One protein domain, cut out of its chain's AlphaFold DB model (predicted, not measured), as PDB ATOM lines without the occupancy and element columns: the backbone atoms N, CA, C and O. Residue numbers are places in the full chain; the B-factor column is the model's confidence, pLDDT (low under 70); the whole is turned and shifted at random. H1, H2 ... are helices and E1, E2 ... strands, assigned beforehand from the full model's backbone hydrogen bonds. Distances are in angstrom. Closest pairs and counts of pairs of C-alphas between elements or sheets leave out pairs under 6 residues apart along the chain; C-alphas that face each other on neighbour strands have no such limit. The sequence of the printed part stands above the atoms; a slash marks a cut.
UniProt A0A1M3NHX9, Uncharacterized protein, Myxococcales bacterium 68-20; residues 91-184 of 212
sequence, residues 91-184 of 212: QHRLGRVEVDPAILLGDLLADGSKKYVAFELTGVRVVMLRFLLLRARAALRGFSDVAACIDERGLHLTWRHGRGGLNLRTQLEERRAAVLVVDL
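What this domain is: This is residues 91 to 184 of the 212 residues of an uncharacterized protein of Myxococcales bacterium 68-20 (UniProt A0A1M3NHX9). Two sheets stand partly face to face as a sandwich with their strands crossed: a strongly twisted wall of five strands, E1 E2 E5 E6 E7, and a smaller sheet, E4 E3 E8. H2 leads on from the end of E4 and covers the E7 side of the wall, while the single short turn H1 only grazes the wall near H2. The printed part has 94 residues, in the order E1 E2 H1 E3 E4 H2 E5 E6 E7 E8. The larger sheet is all antiparallel, the smaller mixed, and the class is mixed, helices and strands. The whole is compact, with a radius of gyration of the C-alphas of 12.7 A and spans of 39 by 30 by 18 A.

Where its parts are: Begin with the larger sheet: find C-alpha 91 at (22.577, 42.603, -21.265), where E1, residues 91 to 93, begins. E2 is residues 96 to 99, E5 residues 147 to 151 over 13.7 A, E6 residues 154 to 159 over 16.9 A and E7 residues 164 to 169 over 16.7 A. In the smaller sheet look for E4, residues 124 to 129, 16.7 A; E3, residues 116 to 121, 15.7 A; and E8, residues 179 to 183, 12.5 A, ending at C-alpha 183 at (26.005, 54.455, -19.402). H1 is residues 101 to 104, and H2 runs 15.3 A from C-alpha 130 at (42.383, 52.815, -20.114) to C-alpha 140.

How they stand to each other: E5 E6 E7 form a meander, each strand the antiparallel neighbour of the one before; look at N 149 and O 156, 2.9 A, and at N 157 and O 166, 2.9 A. E2 and E5 are antiparallel, with N 97 and O 150 at 2.8 A, and the hairpin E1 and E2 has N 91 and O 98 at 2.9 A. The sheets' strands stand at 75 degrees; the closest C-alphas of E4 and E6, Val 126 and Gly 154, are 5.9 A apart. E3 is antiparallel to E4, with N 119 and O 126 at 2.8 A, and parallel to E8, with N 118 and O 180 at 2.8 A. H2 is on the larger sheet at a height of 10.0 A, its local plane fitted to only just enough C-alphas, 6; it lies over E7, along it at 2 degrees on the local plane. Every O i to N i+4 pair of H2 is within hydrogen-bond range; H1 is too short for one, and its 1 pair of O i to N i+3 is not within range.

The domain as a whole: The two C-alphas farthest apart, His 161 and Arg 176, are 39.1 A apart. The printed part has no cut, and its one long link is H1 to E3, 11 residues. The mean pLDDT of the printed part is 94.0, and no printed residue is under 70.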
ATOM      1  N   GLN A  91      23.598  43.485 -21.833       95.75
ATOM      2  CA  GLN A  91      22.577  42.603 -21.265       95.75
ATOM      3  C   GLN A  91      22.648  42.606 -19.739       95.75
ATOM      4  O   GLN A  91      23.633  42.186 -19.134       95.75
ATOM      5  N   HIS A  92      21.566  43.032 -19.096       93.19
ATOM      6  CA  HIS A  92      21.466  43.057 -17.640       93.19
ATOM      7  C   HIS A  92      21.008  41.703 -17.102       93.19
ATOM      8  O   HIS A  92      19.912  41.240 -17.425       93.19
ATOM      9  N   ARG A  93      21.808  41.084 -16.228       89.00
ATOM     10  CA  ARG A  93      21.462  39.821 -15.561       89.00
ATOM     11  C   ARG A  93      21.869  39.867 -14.097       89.00
ATOM     12  O   ARG A  93      23.041  40.037 -13.816       89.00
ATOM     13  N   LEU A  94      20.928  39.652 -13.173       80.44
ATOM     14  CA  LEU A  94      21.197  39.318 -11.759       80.44
ATOM     15  C   LEU A  94      22.398  40.067 -11.126       80.44
ATOM     16  O   LEU A  94      23.339  39.442 -10.646       80.44
ATOM     17  N   GLY A  95      22.385  41.404 -11.158       83.56
ATOM     18  CA  GLY A  95      23.422  42.235 -10.522       83.56
ATOM     19  C   GLY A  95      24.710  42.442 -11.331       83.56
ATOM     20  O   GLY A  95      25.609  43.132 -10.860       83.56
ATOM     21  N   ARG A  96      24.795  41.907 -12.552       92.88
ATOM     22  CA  ARG A  96      25.886  42.154 -13.501       92.88
ATOM     23  C   ARG A  96      25.363  42.606 -14.862       92.88
ATOM     24  O   ARG A  96      24.210  42.360 -15.227       92.88
ATOM     25  N   VAL A  97      26.237  43.241 -15.630       96.75
ATOM     26  CA  VAL A  97      25.986  43.671 -17.005       96.75
ATOM     27  C   VAL A  97      26.956  42.939 -17.922       96.75
ATOM     28  O   VAL A  97      28.166  43.120 -17.823       96.75
ATOM     29  N   GLU A  98      26.437  42.073 -18.783       97.44
ATOM     30  CA  GLU A  98      27.204  41.408 -19.837       97.44
ATOM     31  C   GLU A  98      27.368  42.380 -21.010       97.44
ATOM     32  O   GLU A  98      26.406  43.032 -21.419       97.44
ATOM     33  N   VAL A  99      28.591  42.508 -21.525       97.81
ATOM     34  CA  VAL A  99      28.942  43.487 -22.565       97.81
ATOM     35  C   VAL A  99      29.790  42.843 -23.656       97.81
ATOM     36  O   VAL A  99      30.496  41.868 -23.396       97.81
ATOM     37  N   ASP A 100      29.751  43.399 -24.868       97.56
ATOM     38  CA  ASP A 100      30.552  42.902 -25.991       97.56
ATOM     39  C   ASP A 100      32.059  43.196 -25.779       97.56
ATOM     40  O   ASP A 100      32.473  44.366 -25.761       97.56
ATOM     41  N   PRO A 101      32.918  42.164 -25.651       97.12
ATOM     42  CA  PRO A 101      34.357  42.340 -25.481       97.12
ATOM     43  C   PRO A 101      35.046  42.996 -26.681       97.12
ATOM     44  O   PRO A 101      36.064  43.669 -26.499       97.12
ATOM     45  N   ALA A 102      34.524  42.810 -27.897       96.50
ATOM     46  CA  ALA A 102      35.097  43.378 -29.113       96.50
ATOM     47  C   ALA A 102      34.974  44.905 -29.115       96.50
ATOM     48  O   ALA A 102      35.931  45.600 -29.461       96.50
ATOM     49  N   ILE A 103      33.839  45.430 -28.651       97.88
ATOM     50  CA  ILE A 103      33.628  46.871 -28.492       97.88
ATOM     51  C   ILE A 103      34.432  47.383 -27.287       97.88
ATOM     52  O   ILE A 103      35.211  48.332 -27.425       97.88
ATOM     53  N   LEU A 104      34.316  46.712 -26.131       98.00
ATOM     54  CA  LEU A 104      34.986  47.069 -24.871       98.00
ATOM     55  C   LEU A 104      36.511  47.208 -25.014       98.00
ATOM     56  O   LEU A 104      37.109  48.150 -24.492       98.00
ATOM     57  N   LEU A 105      37.150  46.258 -25.703       97.44
ATOM     58  CA  LEU A 105      38.603  46.212 -25.905       97.44
ATOM     59  C   LEU A 105      39.033  46.782 -27.270       97.44
ATOM     60  O   LEU A 105      40.229  46.814 -27.582       97.44
ATOM     61  N   GLY A 106      38.079  47.236 -28.081       96.88
ATOM     62  CA  GLY A 106      38.289  47.763 -29.423       96.88
ATOM     63  C   GLY A 106      38.200  49.281 -29.471       96.88
ATOM     64  O   GLY A 106      39.050  49.991 -28.922       96.88
ATOM     65  N   ASP A 107      37.190  49.771 -30.185       97.38
ATOM     66  CA  ASP A 107      37.031  51.187 -30.518       97.38
ATOM     67  C   ASP A 107      36.688  52.069 -29.315       97.38
ATOM     68  O   ASP A 107      36.996  53.262 -29.342       97.38
ATOM     69  N   LEU A 108      36.199  51.491 -28.212       97.81
ATOM     70  CA  LEU A 108      36.041  52.201 -26.938       97.81
ATOM     71  C   LEU A 108      37.366  52.814 -26.455       97.81
ATOM     72  O   LEU A 108      37.397  53.861 -25.813       97.81
ATOM     73  N   LEU A 109      38.491  52.183 -26.804       97.69
ATOM     74  CA  LEU A 109      39.829  52.619 -26.418       97.69
ATOM     75  C   LEU A 109      40.482  53.535 -27.467       97.69
ATOM     76  O   LEU A 109      41.669  53.841 -27.334       97.69
ATOM     77  N   ALA A 110      39.768  53.968 -28.512       96.38
ATOM     78  CA  ALA A 110      40.343  54.739 -29.618       96.38
ATOM     79  C   ALA A 110      40.860  56.125 -29.194       96.38
ATOM     80  O   ALA A 110      41.882  56.588 -29.714       96.38
ATOM     81  N   ASP A 111      40.190  56.773 -28.240       95.88
ATOM     82  CA  ASP A 111      40.571  58.092 -27.743       95.88
ATOM     83  C   ASP A 111      41.691  57.989 -26.698       95.88
ATOM     84  O   ASP A 111      41.487  57.601 -25.548       95.88
ATOM     85  N   GLY A 112      42.909  58.342 -27.113       92.94
ATOM     86  CA  GLY A 112      44.080  58.373 -26.239       92.94
ATOM     87  C   GLY A 112      44.094  59.530 -25.238       92.94
ATOM     88  O   GLY A 112      44.918  59.500 -24.327       92.94
ATOM     89  N   SER A 113      43.218  60.528 -25.391       92.69
ATOM     90  CA  SER A 113      43.112  61.647 -24.448       92.69
ATOM     91  C   SER A 113      42.405  61.252 -23.149       92.69
ATOM     92  O   SER A 113      42.626  61.882 -22.117       92.69
ATOM     93  N   LYS A 114      41.591  60.187 -23.170       95.12
ATOM     94  CA  LYS A 114      40.877  59.672 -21.998       95.12
ATOM     95  C   LYS A 114      41.786  58.742 -21.203       95.12
ATOM     96  O   LYS A 114      42.258  57.724 -21.708       95.12
ATOM     97  N   LYS A 115      42.026  59.077 -19.937       96.62
ATOM     98  CA  LYS A 115      42.827  58.252 -19.018       96.62
ATOM     99  C   LYS A 115      41.999  57.112 -18.431       96.62
ATOM    100  O   LYS A 115      42.525  56.013 -18.239       96.62
ATOM    101  N   TYR A 116      40.715  57.366 -18.194       97.75
ATOM    102  CA  TYR A 116      39.793  56.415 -17.587       97.75
ATOM    103  C   TYR A 116      38.583  56.139 -18.479       97.75
ATOM    104  O   TYR A 116      38.175  56.980 -19.281       97.75
ATOM    105  N   VAL A 117      38.000  54.961 -18.282       98.00
ATOM    106  CA  VAL A 117      36.657  54.606 -18.740       98.00
ATOM    107  C   VAL A 117      35.812  54.361 -17.494       98.00
ATOM    108  O   VAL A 117      36.193  53.547 -16.653       98.00
ATOM    109  N   ALA A 118      34.709  55.085 -17.353       97.62
ATOM    110  CA  ALA A 118      33.752  54.919 -16.268       97.62
ATOM    111  C   ALA A 118      32.496  54.235 -16.802       97.62
ATOM    112  O   ALA A 118      31.855  54.744 -17.715       97.62
ATOM    113  N   PHE A 119      32.150  53.096 -16.219       97.69
ATOM    114  CA  PHE A 119      30.905  52.389 -16.466       97.69
ATOM    115  C   PHE A 119      29.919  52.775 -15.365       97.69
ATOM    116  O   PHE A 119      30.158  52.498 -14.188       97.69
ATOM    117  N   GLU A 120      28.841  53.452 -15.739       96.25
ATOM    118  CA  GLU A 120      27.773  53.839 -14.820       96.25
ATOM    119  C   GLU A 120      26.760  52.701 -14.758       96.25
ATOM    120  O   GLU A 120      26.062  52.435 -15.730       96.25
ATOM    121  N   LEU A 121      26.691  52.007 -13.628       93.75
ATOM    122  CA  LEU A 121      25.671  51.008 -13.336       93.75
ATOM    123  C   LEU A 121      24.594  51.653 -12.457       93.75
ATOM    124  O   LEU A 121      24.736  52.769 -11.947       93.75
ATOM    125  N   THR A 122      23.483  50.954 -12.241       90.19
ATOM    126  CA  THR A 122      22.451  51.419 -11.309       90.19
ATOM    127  C   THR A 122      23.019  51.483  -9.886       90.19
ATOM    128  O   THR A 122      23.218  50.455  -9.248       90.19
ATOM    129  N   GLY A 123      23.281  52.697  -9.393       87.50
ATOM    130  CA  GLY A 123      23.752  52.959  -8.028       87.50
ATOM    131  C   GLY A 123      25.261  52.807  -7.801       87.50
ATOM    132  O   GLY A 123      25.731  53.125  -6.712       87.50
ATOM    133  N   VAL A 124      26.029  52.365  -8.803       92.12
ATOM    134  CA  VAL A 124      27.479  52.148  -8.685       92.12
ATOM    135  C   VAL A 124      28.195  52.647  -9.935       92.12
ATOM    136  O   VAL A 124      27.744  52.415 -11.050       92.12
ATOM    137  N   ARG A 125      29.357  53.278  -9.747       94.75
ATOM    138  CA  ARG A 125      30.265  53.672 -10.826       94.75
ATOM    139  C   ARG A 125      31.529  52.822 -10.773       94.75
ATOM    140  O   ARG A 125      32.256  52.836  -9.780       94.75
ATOM    141  N   VAL A 126      31.812  52.112 -11.860       96.31
ATOM    142  CA  VAL A 126      32.997  51.262 -12.003       96.31
ATOM    143  C   VAL A 126      33.992  51.958 -12.914       96.31
ATOM    144  O   VAL A 126      33.715  52.180 -14.089       96.31
ATOM    145  N   VAL A 127      35.167  52.300 -12.394       96.69
ATOM    146  CA  VAL A 127      36.163  53.069 -13.149       96.69
ATOM    147  C   VAL A 127      37.369  52.200 -13.473       96.69
ATOM    148  O   VAL A 127      37.961  51.583 -12.592       96.69
ATOM    149  N   MET A 128      37.766  52.181 -14.744       96.88
ATOM    150  CA  MET A 128      38.930  51.455 -15.243       96.88
ATOM    151  C   MET A 128      39.964  52.418 -15.817       96.88
ATOM    152  O   MET A 128      39.641  53.320 -16.589       96.88
ATOM    153  N   LEU A 129      41.240  52.175 -15.520       96.62
ATOM    154  CA  LEU A 129      42.334  52.797 -16.264       96.62
ATOM    155  C   LEU A 129      42.334  52.269 -17.701       96.62
ATOM    156  O   LEU A 129      42.455  51.062 -17.924       96.62
ATOM    157  N   ARG A 130      42.314  53.173 -18.687       97.06
ATOM    158  CA  ARG A 130      42.383  52.815 -20.114       97.06
ATOM    159  C   ARG A 130      43.602  51.941 -20.422       97.06
ATOM    160  O   ARG A 130      43.522  51.009 -21.216       97.06
ATOM    161  N   PHE A 131      44.732  52.206 -19.766       95.88
ATOM    162  CA  PHE A 131      45.947  51.406 -19.917       95.88
ATOM    163  C   PHE A 131      45.763  49.935 -19.503       95.88
ATOM    164  O   PHE A 131      46.297  49.051 -20.169       95.88
ATOM    165  N   LEU A 132      44.984  49.647 -18.454       96.69
ATOM    166  CA  LEU A 132      44.709  48.265 -18.045       96.69
ATOM    167  C   LEU A 132      43.853  47.538 -19.088       96.69
ATOM    168  O   LEU A 132      44.145  46.389 -19.412       96.69
ATOM    169  N   LEU A 133      42.875  48.227 -19.680       97.69
ATOM    170  CA  LEU A 133      42.063  47.685 -20.775       97.69
ATOM    171  C   LEU A 133      42.908  47.415 -22.029       97.69
ATOM    172  O   LEU A 133      42.759  46.375 -22.665       97.69
ATOM    173  N   LEU A 134      43.870  48.287 -22.348       97.75
ATOM    174  CA  LEU A 134      44.828  48.043 -23.433       97.75
ATOM    175  C   LEU A 134      45.725  46.826 -23.162       97.75
ATOM    176  O   LEU A 134      45.988  46.047 -24.080       97.75
ATOM    177  N   ARG A 135      46.177  46.629 -21.917       97.06
ATOM    178  CA  ARG A 135      46.933  45.426 -21.536       97.06
ATOM    179  C   ARG A 135      46.082  44.166 -21.645       97.06
ATOM    180  O   ARG A 135      46.574  43.166 -22.160       97.06
ATOM    181  N   ALA A 136      44.821  44.224 -21.217       96.31
ATOM    182  CA  ALA A 136      43.878  43.121 -21.370       96.31
ATOM    183  C   ALA A 136      43.665  42.782 -22.855       96.31
ATOM    184  O   ALA A 136      43.830  41.629 -23.240       96.31
ATOM    185  N   ARG A 137      43.429  43.784 -23.714       96.69
ATOM    186  CA  ARG A 137      43.350  43.608 -25.175       96.69
ATOM    187  C   ARG A 137      44.580  42.889 -25.732       96.69
ATOM    188  O   ARG A 137      44.442  41.960 -26.522       96.69
ATOM    189  N   ALA A 138      45.780  43.322 -25.343       96.31
ATOM    190  CA  ALA A 138      47.022  42.713 -25.815       96.31
ATOM    191  C   ALA A 138      47.153  41.251 -25.359       96.31
ATOM    192  O   ALA A 138      47.479  40.389 -26.173       96.31
ATOM    193  N   ALA A 139      46.846  40.969 -24.090       93.75
ATOM    194  CA  ALA A 139      46.884  39.621 -23.526       93.75
ATOM    195  C   ALA A 139      45.840  38.682 -24.150       93.75
ATOM    196  O   ALA A 139      46.060  37.473 -24.210       93.75
ATOM    197  N   LEU A 140      44.719  39.231 -24.629       94.62
ATOM    198  CA  LEU A 140      43.585  38.459 -25.127       94.62
ATOM    199  C   LEU A 140      43.496  38.357 -26.657       94.62
ATOM    200  O   LEU A 140      42.595  37.698 -27.164       94.62
ATOM    201  N   ARG A 141      44.441  38.946 -27.405       90.88
ATOM    202  CA  ARG A 141      44.402  39.058 -28.881       90.88
ATOM    203  C   ARG A 141      44.192  37.731 -29.631       90.88
ATOM    204  O   ARG A 141      43.727  37.758 -30.763       90.88
ATOM    205  N   GLY A 142      44.568  36.597 -29.038       88.81
ATOM    206  CA  GLY A 142      44.454  35.267 -29.648       88.81
ATOM    207  C   GLY A 142      43.259  34.429 -29.185       88.81
ATOM    208  O   GLY A 142      43.110  33.307 -29.660       88.81
ATOM    209  N   PHE A 143      42.435  34.918 -28.256       91.88
ATOM    210  CA  PHE A 143      41.258  34.184 -27.787       91.88
ATOM    211  C   PHE A 143      40.015  34.663 -28.532       91.88
ATOM    212  O   PHE A 143      39.696  35.847 -28.518       91.88
ATOM    213  N   SER A 144      39.309  33.735 -29.176       90.31
ATOM    214  CA  SER A 144      38.049  34.012 -29.873       90.31
ATOM    215  C   SER A 144      36.822  33.899 -28.967       90.31
ATOM    216  O   SER A 144      35.746  34.338 -29.348       90.31
ATOM    217  N   ASP A 145      36.969  33.298 -27.784       94.12
ATOM    218  CA  ASP A 145      35.890  32.987 -26.844       94.12
ATOM    219  C   ASP A 145      35.922  33.871 -25.589       94.12
ATOM    220  O   ASP A 145      35.562  33.437 -24.493       94.12
ATOM    221  N   VAL A 146      36.399  35.108 -25.740       97.00
ATOM    222  CA  VAL A 146      36.394  36.080 -24.648       97.00
ATOM    223  C   VAL A 146      34.951  36.464 -24.334       97.00
ATOM    224  O   VAL A 146      34.179  36.754 -25.241       97.00
ATOM    225  N   ALA A 147      34.608  36.514 -23.052       96.81
ATOM    226  CA  ALA A 147      33.373  37.095 -22.542       96.81
ATOM    227  C   ALA A 147      33.700  38.175 -21.505       96.81
ATOM    228  O   ALA A 147      34.729  38.100 -20.827       96.81
ATOM    229  N   ALA A 148      32.833  39.180 -21.390       97.81
ATOM    230  CA  ALA A 148      33.013  40.300 -20.478       97.81
ATOM    231  C   ALA A 148      31.733  40.573 -19.685       97.81
ATOM    232  O   ALA A 148      30.637  40.617 -20.247       97.81
ATOM    233  N   CYS A 149      31.872  40.797 -18.382       97.19
ATOM    234  CA  CYS A 149      30.791  41.330 -17.565       97.19
ATOM    235  C   CYS A 149      31.301  42.333 -16.532       97.19
ATOM    236  O   CYS A 149      32.459  42.291 -16.122       97.19
ATOM    237  N   ILE A 150      30.432  43.258 -16.140       97.38
ATOM    238  CA  ILE A 150      30.732  44.327 -15.191       97.38
ATOM    239  C   ILE A 150      29.738  44.235 -14.037       97.38
ATOM    240  O   ILE A 150      28.535  44.107 -14.261       97.38
ATOM    241  N   ASP A 151      30.240  44.298 -12.812       95.19
ATOM    242  CA  ASP A 151      29.446  44.359 -11.587       95.19
ATOM    243  C   ASP A 151      30.013  45.421 -10.629       95.19
ATOM    244  O   ASP A 151      30.934  46.161 -10.972       95.19
ATOM    245  N   GLU A 152      29.475  45.510  -9.413       93.38
ATOM    246  CA  GLU A 152      29.924  46.473  -8.398       93.38
ATOM    247  C   GLU A 152      31.415  46.359  -8.013       93.38
ATOM    248  O   GLU A 152      32.006  47.316  -7.509       93.38
ATOM    249  N   ARG A 153      32.044  45.199  -8.242       92.50
ATOM    250  CA  ARG A 153      33.444  44.919  -7.892       92.50
ATOM    251  C   ARG A 153      34.387  45.328  -9.014       92.50
ATOM    252  O   ARG A 153      35.534  45.708  -8.737       92.50
ATOM    253  N   GLY A 154      33.936  45.257 -10.263       96.19
ATOM    254  CA  GLY A 154      34.724  45.693 -11.404       96.19
ATOM    255  C   GLY A 154      34.356  45.031 -12.726       96.19
ATOM    256  O   GLY A 154      33.211  44.676 -12.979       96.19
ATOM    257  N   LEU A 155      35.362  44.909 -13.593       97.81
ATOM    258  CA  LEU A 155      35.270  44.256 -14.892       97.81
ATOM    259  C   LEU A 155      35.849  42.842 -14.807       97.81
ATOM    260  O   LEU A 155      36.983  42.636 -14.370       97.81
ATOM    261  N   HIS A 156      35.096  41.884 -15.315       97.69
ATOM    262  CA  HIS A 156      35.444  40.477 -15.379       97.69
ATOM    263  C   HIS A 156      35.572  40.068 -16.837       97.69
ATOM    264  O   HIS A 156      34.654  40.267 -17.628       97.69
ATOM    265  N   LEU A 157      36.714  39.490 -17.188       97.69
ATOM    266  CA  LEU A 157      36.975  38.913 -18.500       97.69
ATOM    267  C   LEU A 157      37.217  37.422 -18.322       97.69
ATOM    268  O   LEU A 157      38.033  37.035 -17.487       97.69
ATOM    269  N   THR A 158      36.549  36.586 -19.105       97.12
ATOM    270  CA  THR A 158      36.757  35.133 -19.109       97.12
ATOM    271  C   THR A 158      37.045  34.644 -20.520       97.12
ATOM    272  O   THR A 158      36.666  35.286 -21.492       97.12
ATOM    273  N   TRP A 159      37.786  33.544 -20.646       95.69
ATOM    274  CA  TRP A 159      38.138  32.920 -21.929       95.69
ATOM    275  C   TRP A 159      38.380  31.420 -21.734       95.69
ATOM    276  O   TRP A 159      38.338  30.914 -20.605       95.69
ATOM    277  N   ARG A 160      38.641  30.681 -22.821       89.25
ATOM    278  CA  ARG A 160      38.767  29.208 -22.803       89.25
ATOM    279  C   ARG A 160      37.563  28.537 -22.141       89.25
ATOM    280  O   ARG A 160      37.737  27.606 -21.346       89.25
ATOM    281  N   HIS A 161      36.371  29.033 -22.461       89.25
ATOM    282  CA  HIS A 161      35.091  28.552 -21.950       89.25
ATOM    283  C   HIS A 161      35.025  28.628 -20.411       89.25
ATOM    284  O   HIS A 161      34.552  27.712 -19.745       89.25
ATOM    285  N   GLY A 162      35.573  29.707 -19.838       86.38
ATOM    286  CA  GLY A 162      35.559  29.984 -18.396       86.38
ATOM    287  C   GLY A 162      36.752  29.439 -17.603       86.38
ATOM    288  O   GLY A 162      36.841  29.692 -16.406       86.38
ATOM    289  N   ARG A 163      37.696  28.730 -18.238       88.56
ATOM    290  CA  ARG A 163      38.909  28.227 -17.559       88.56
ATOM    291  C   ARG A 163      39.975  29.298 -17.340       88.56
ATOM    292  O   ARG A 163      40.835  29.136 -16.480       88.56
ATOM    293  N   GLY A 164      39.956  30.355 -18.148       93.38
ATOM    294  CA  GLY A 164      40.785  31.541 -17.967       93.38
ATOM    295  C   GLY A 164      39.942  32.715 -17.482       93.38
ATOM    296  O   GLY A 164      38.795  32.863 -17.907       93.38
ATOM    297  N   GLY A 165      40.512  33.547 -16.611       95.44
ATOM    298  CA  GLY A 165      39.827  34.715 -16.073       95.44
ATOM    299  C   GLY A 165      40.777  35.840 -15.669       95.44
ATOM    300  O   GLY A 165      41.883  35.597 -15.185       95.44
ATOM    301  N   LEU A 166      40.330  37.079 -15.861       95.88
ATOM    302  CA  LEU A 166      40.982  38.302 -15.413       95.88
ATOM    303  C   LEU A 166      39.923  39.201 -14.778       95.88
ATOM    304  O   LEU A 166      38.974  39.613 -15.439       95.88
ATOM    305  N   ASN A 167      40.121  39.533 -13.504       96.12
ATOM    306  CA  ASN A 167      39.245  40.431 -12.761       96.12
ATOM    307  C   ASN A 167      39.975  41.754 -12.533       96.12
ATOM    308  O   ASN A 167      40.981  41.803 -11.822       96.12
ATOM    309  N   LEU A 168      39.470  42.823 -13.135       95.50
ATOM    310  CA  LEU A 168      39.964  44.181 -12.965       95.50
ATOM    311  C   LEU A 168      39.050  44.907 -11.984       95.50
ATOM    312  O   LEU A 168      37.887  45.160 -12.277       95.50
ATOM    313  N   ARG A 169      39.575  45.235 -10.804       94.50
ATOM    314  CA  ARG A 169      38.817  45.966  -9.779       94.50
ATOM    315  C   ARG A 169      38.662  47.434 -10.149       94.50
ATOM    316  O   ARG A 169      39.553  47.998 -10.790       94.50
ATOM    317  N   THR A 170      37.573  48.046  -9.684       93.31
ATOM    318  CA  THR A 170      37.367  49.500  -9.777       93.31
ATOM    319  C   THR A 170      38.581  50.272  -9.245       93.31
ATOM    320  O   THR A 170      39.199  49.881  -8.252       93.31
ATOM    321  N   GLN A 171      38.970  51.329  -9.955       91.19
ATOM    322  CA  GLN A 171      40.104  52.192  -9.631       91.19
ATOM    323  C   GLN A 171      39.605  53.543  -9.121       91.19
ATOM    324  O   GLN A 171      38.543  54.012  -9.525       91.19
ATOM    325  N   LEU A 172      40.392  54.205  -8.273       85.94
ATOM    326  CA  LEU A 172      40.098  55.583  -7.890       85.94
ATOM    327  C   LEU A 172      40.440  56.522  -9.054       85.94
ATOM    328  O   LEU A 172      41.552  56.503  -9.579       85.94
ATOM    329  N   GLU A 173      39.480  57.351  -9.444       83.75
ATOM    330  CA  GLU A 173      39.680  58.385 -10.450       83.75
ATOM    331  C   GLU A 173      40.381  59.609  -9.840       83.75
ATOM    332  O   GLU A 173      40.022  60.093  -8.766       83.75
ATOM    333  N   GLU A 174      41.357  60.166 -10.552       83.62
ATOM    334  CA  GLU A 174      41.906  61.479 -10.208       83.62
ATOM    335  C   GLU A 174      40.903  62.574 -10.600       83.62
ATOM    336  O   GLU A 174      40.496  62.639 -11.755       83.62
ATOM    337  N   ARG A 175      40.571  63.498  -9.684       75.25
ATOM    338  CA  ARG A 175      39.531  64.545  -9.852       75.25
ATOM    339  C   ARG A 175      39.551  65.353 -11.162       75.25
ATOM    340  O   ARG A 175      38.552  65.982 -11.486       75.25
ATOM    341  N   ARG A 176      40.690  65.440 -11.853       81.12
ATOM    342  CA  ARG A 176      40.867  66.228 -13.088       81.12
ATOM    343  C   ARG A 176      41.180  65.372 -14.312       81.12
ATOM    344  O   ARG A 176      41.551  65.910 -15.353       81.12
ATOM    345  N   ALA A 177      41.112  64.053 -14.190       81.69
ATOM    346  CA  ALA A 177      41.433  63.183 -15.299       81.69
ATOM    347  C   ALA A 177      40.316  63.178 -16.342       81.69
ATOM    348  O   ALA A 177      39.132  63.231 -16.028       81.69
ATOM    349  N   ALA A 178      40.707  63.085 -17.609       90.88
ATOM    350  CA  ALA A 178      39.753  62.922 -18.688       90.88
ATOM    351  C   ALA A 178      39.167  61.503 -18.659       90.88
ATOM    352  O   ALA A 178      39.914  60.515 -18.672       90.88
ATOM    353  N   VAL A 179      37.838  61.416 -18.661       95.75
ATOM    354  CA  VAL A 179      37.088  60.158 -18.557       95.75
ATOM    355  C   VAL A 179      36.134  60.005 -19.730       95.75
ATOM    356  O   VAL A 179      35.506  60.972 -20.164       95.75
ATOM    357  N   LEU A 180      36.061  58.788 -20.264       97.50
ATOM    358  CA  LEU A 180      34.987  58.353 -21.148       97.50
ATOM    359  C   LEU A 180      33.914  57.669 -20.302       97.50
ATOM    360  O   LEU A 180      34.229  56.724 -19.585       97.50
ATOM    361  N   VAL A 181      32.672  58.135 -20.381       97.38
ATOM    362  CA  VAL A 181      31.553  57.549 -19.635       97.38
ATOM    363  C   VAL A 181      30.770  56.606 -20.544       97.38
ATOM    364  O   VAL A 181      30.431  56.969 -21.669       97.38
ATOM    365  N   VAL A 182      30.482  55.409 -20.043       97.94
ATOM    366  CA  VAL A 182      29.604  54.411 -20.651       97.94
ATOM    367  C   VAL A 182      28.414  54.234 -19.718       97.94
ATOM    368  O   VAL A 182      28.574  53.787 -18.583       97.94
ATOM    369  N   ASP A 183      27.227  54.604 -20.184       96.94
ATOM    370  CA  ASP A 183      26.005  54.455 -19.402       96.94
ATOM    371  C   ASP A 183      25.461  53.030 -19.533       96.94
ATOM    372  O   ASP A 183      24.886  52.672 -20.554       96.94
ATOM    373  N   LEU A 184      25.675  52.216 -18.503       96.06
ATOM    374  CA  LEU A 184      25.190  50.842 -18.394       96.06
ATOM    375  C   LEU A 184      24.091  50.741 -17.332       96.06
ATOM    376  O   LEU A 184      23.971  49.717 -16.661       96.06
TER     377      LEU A 184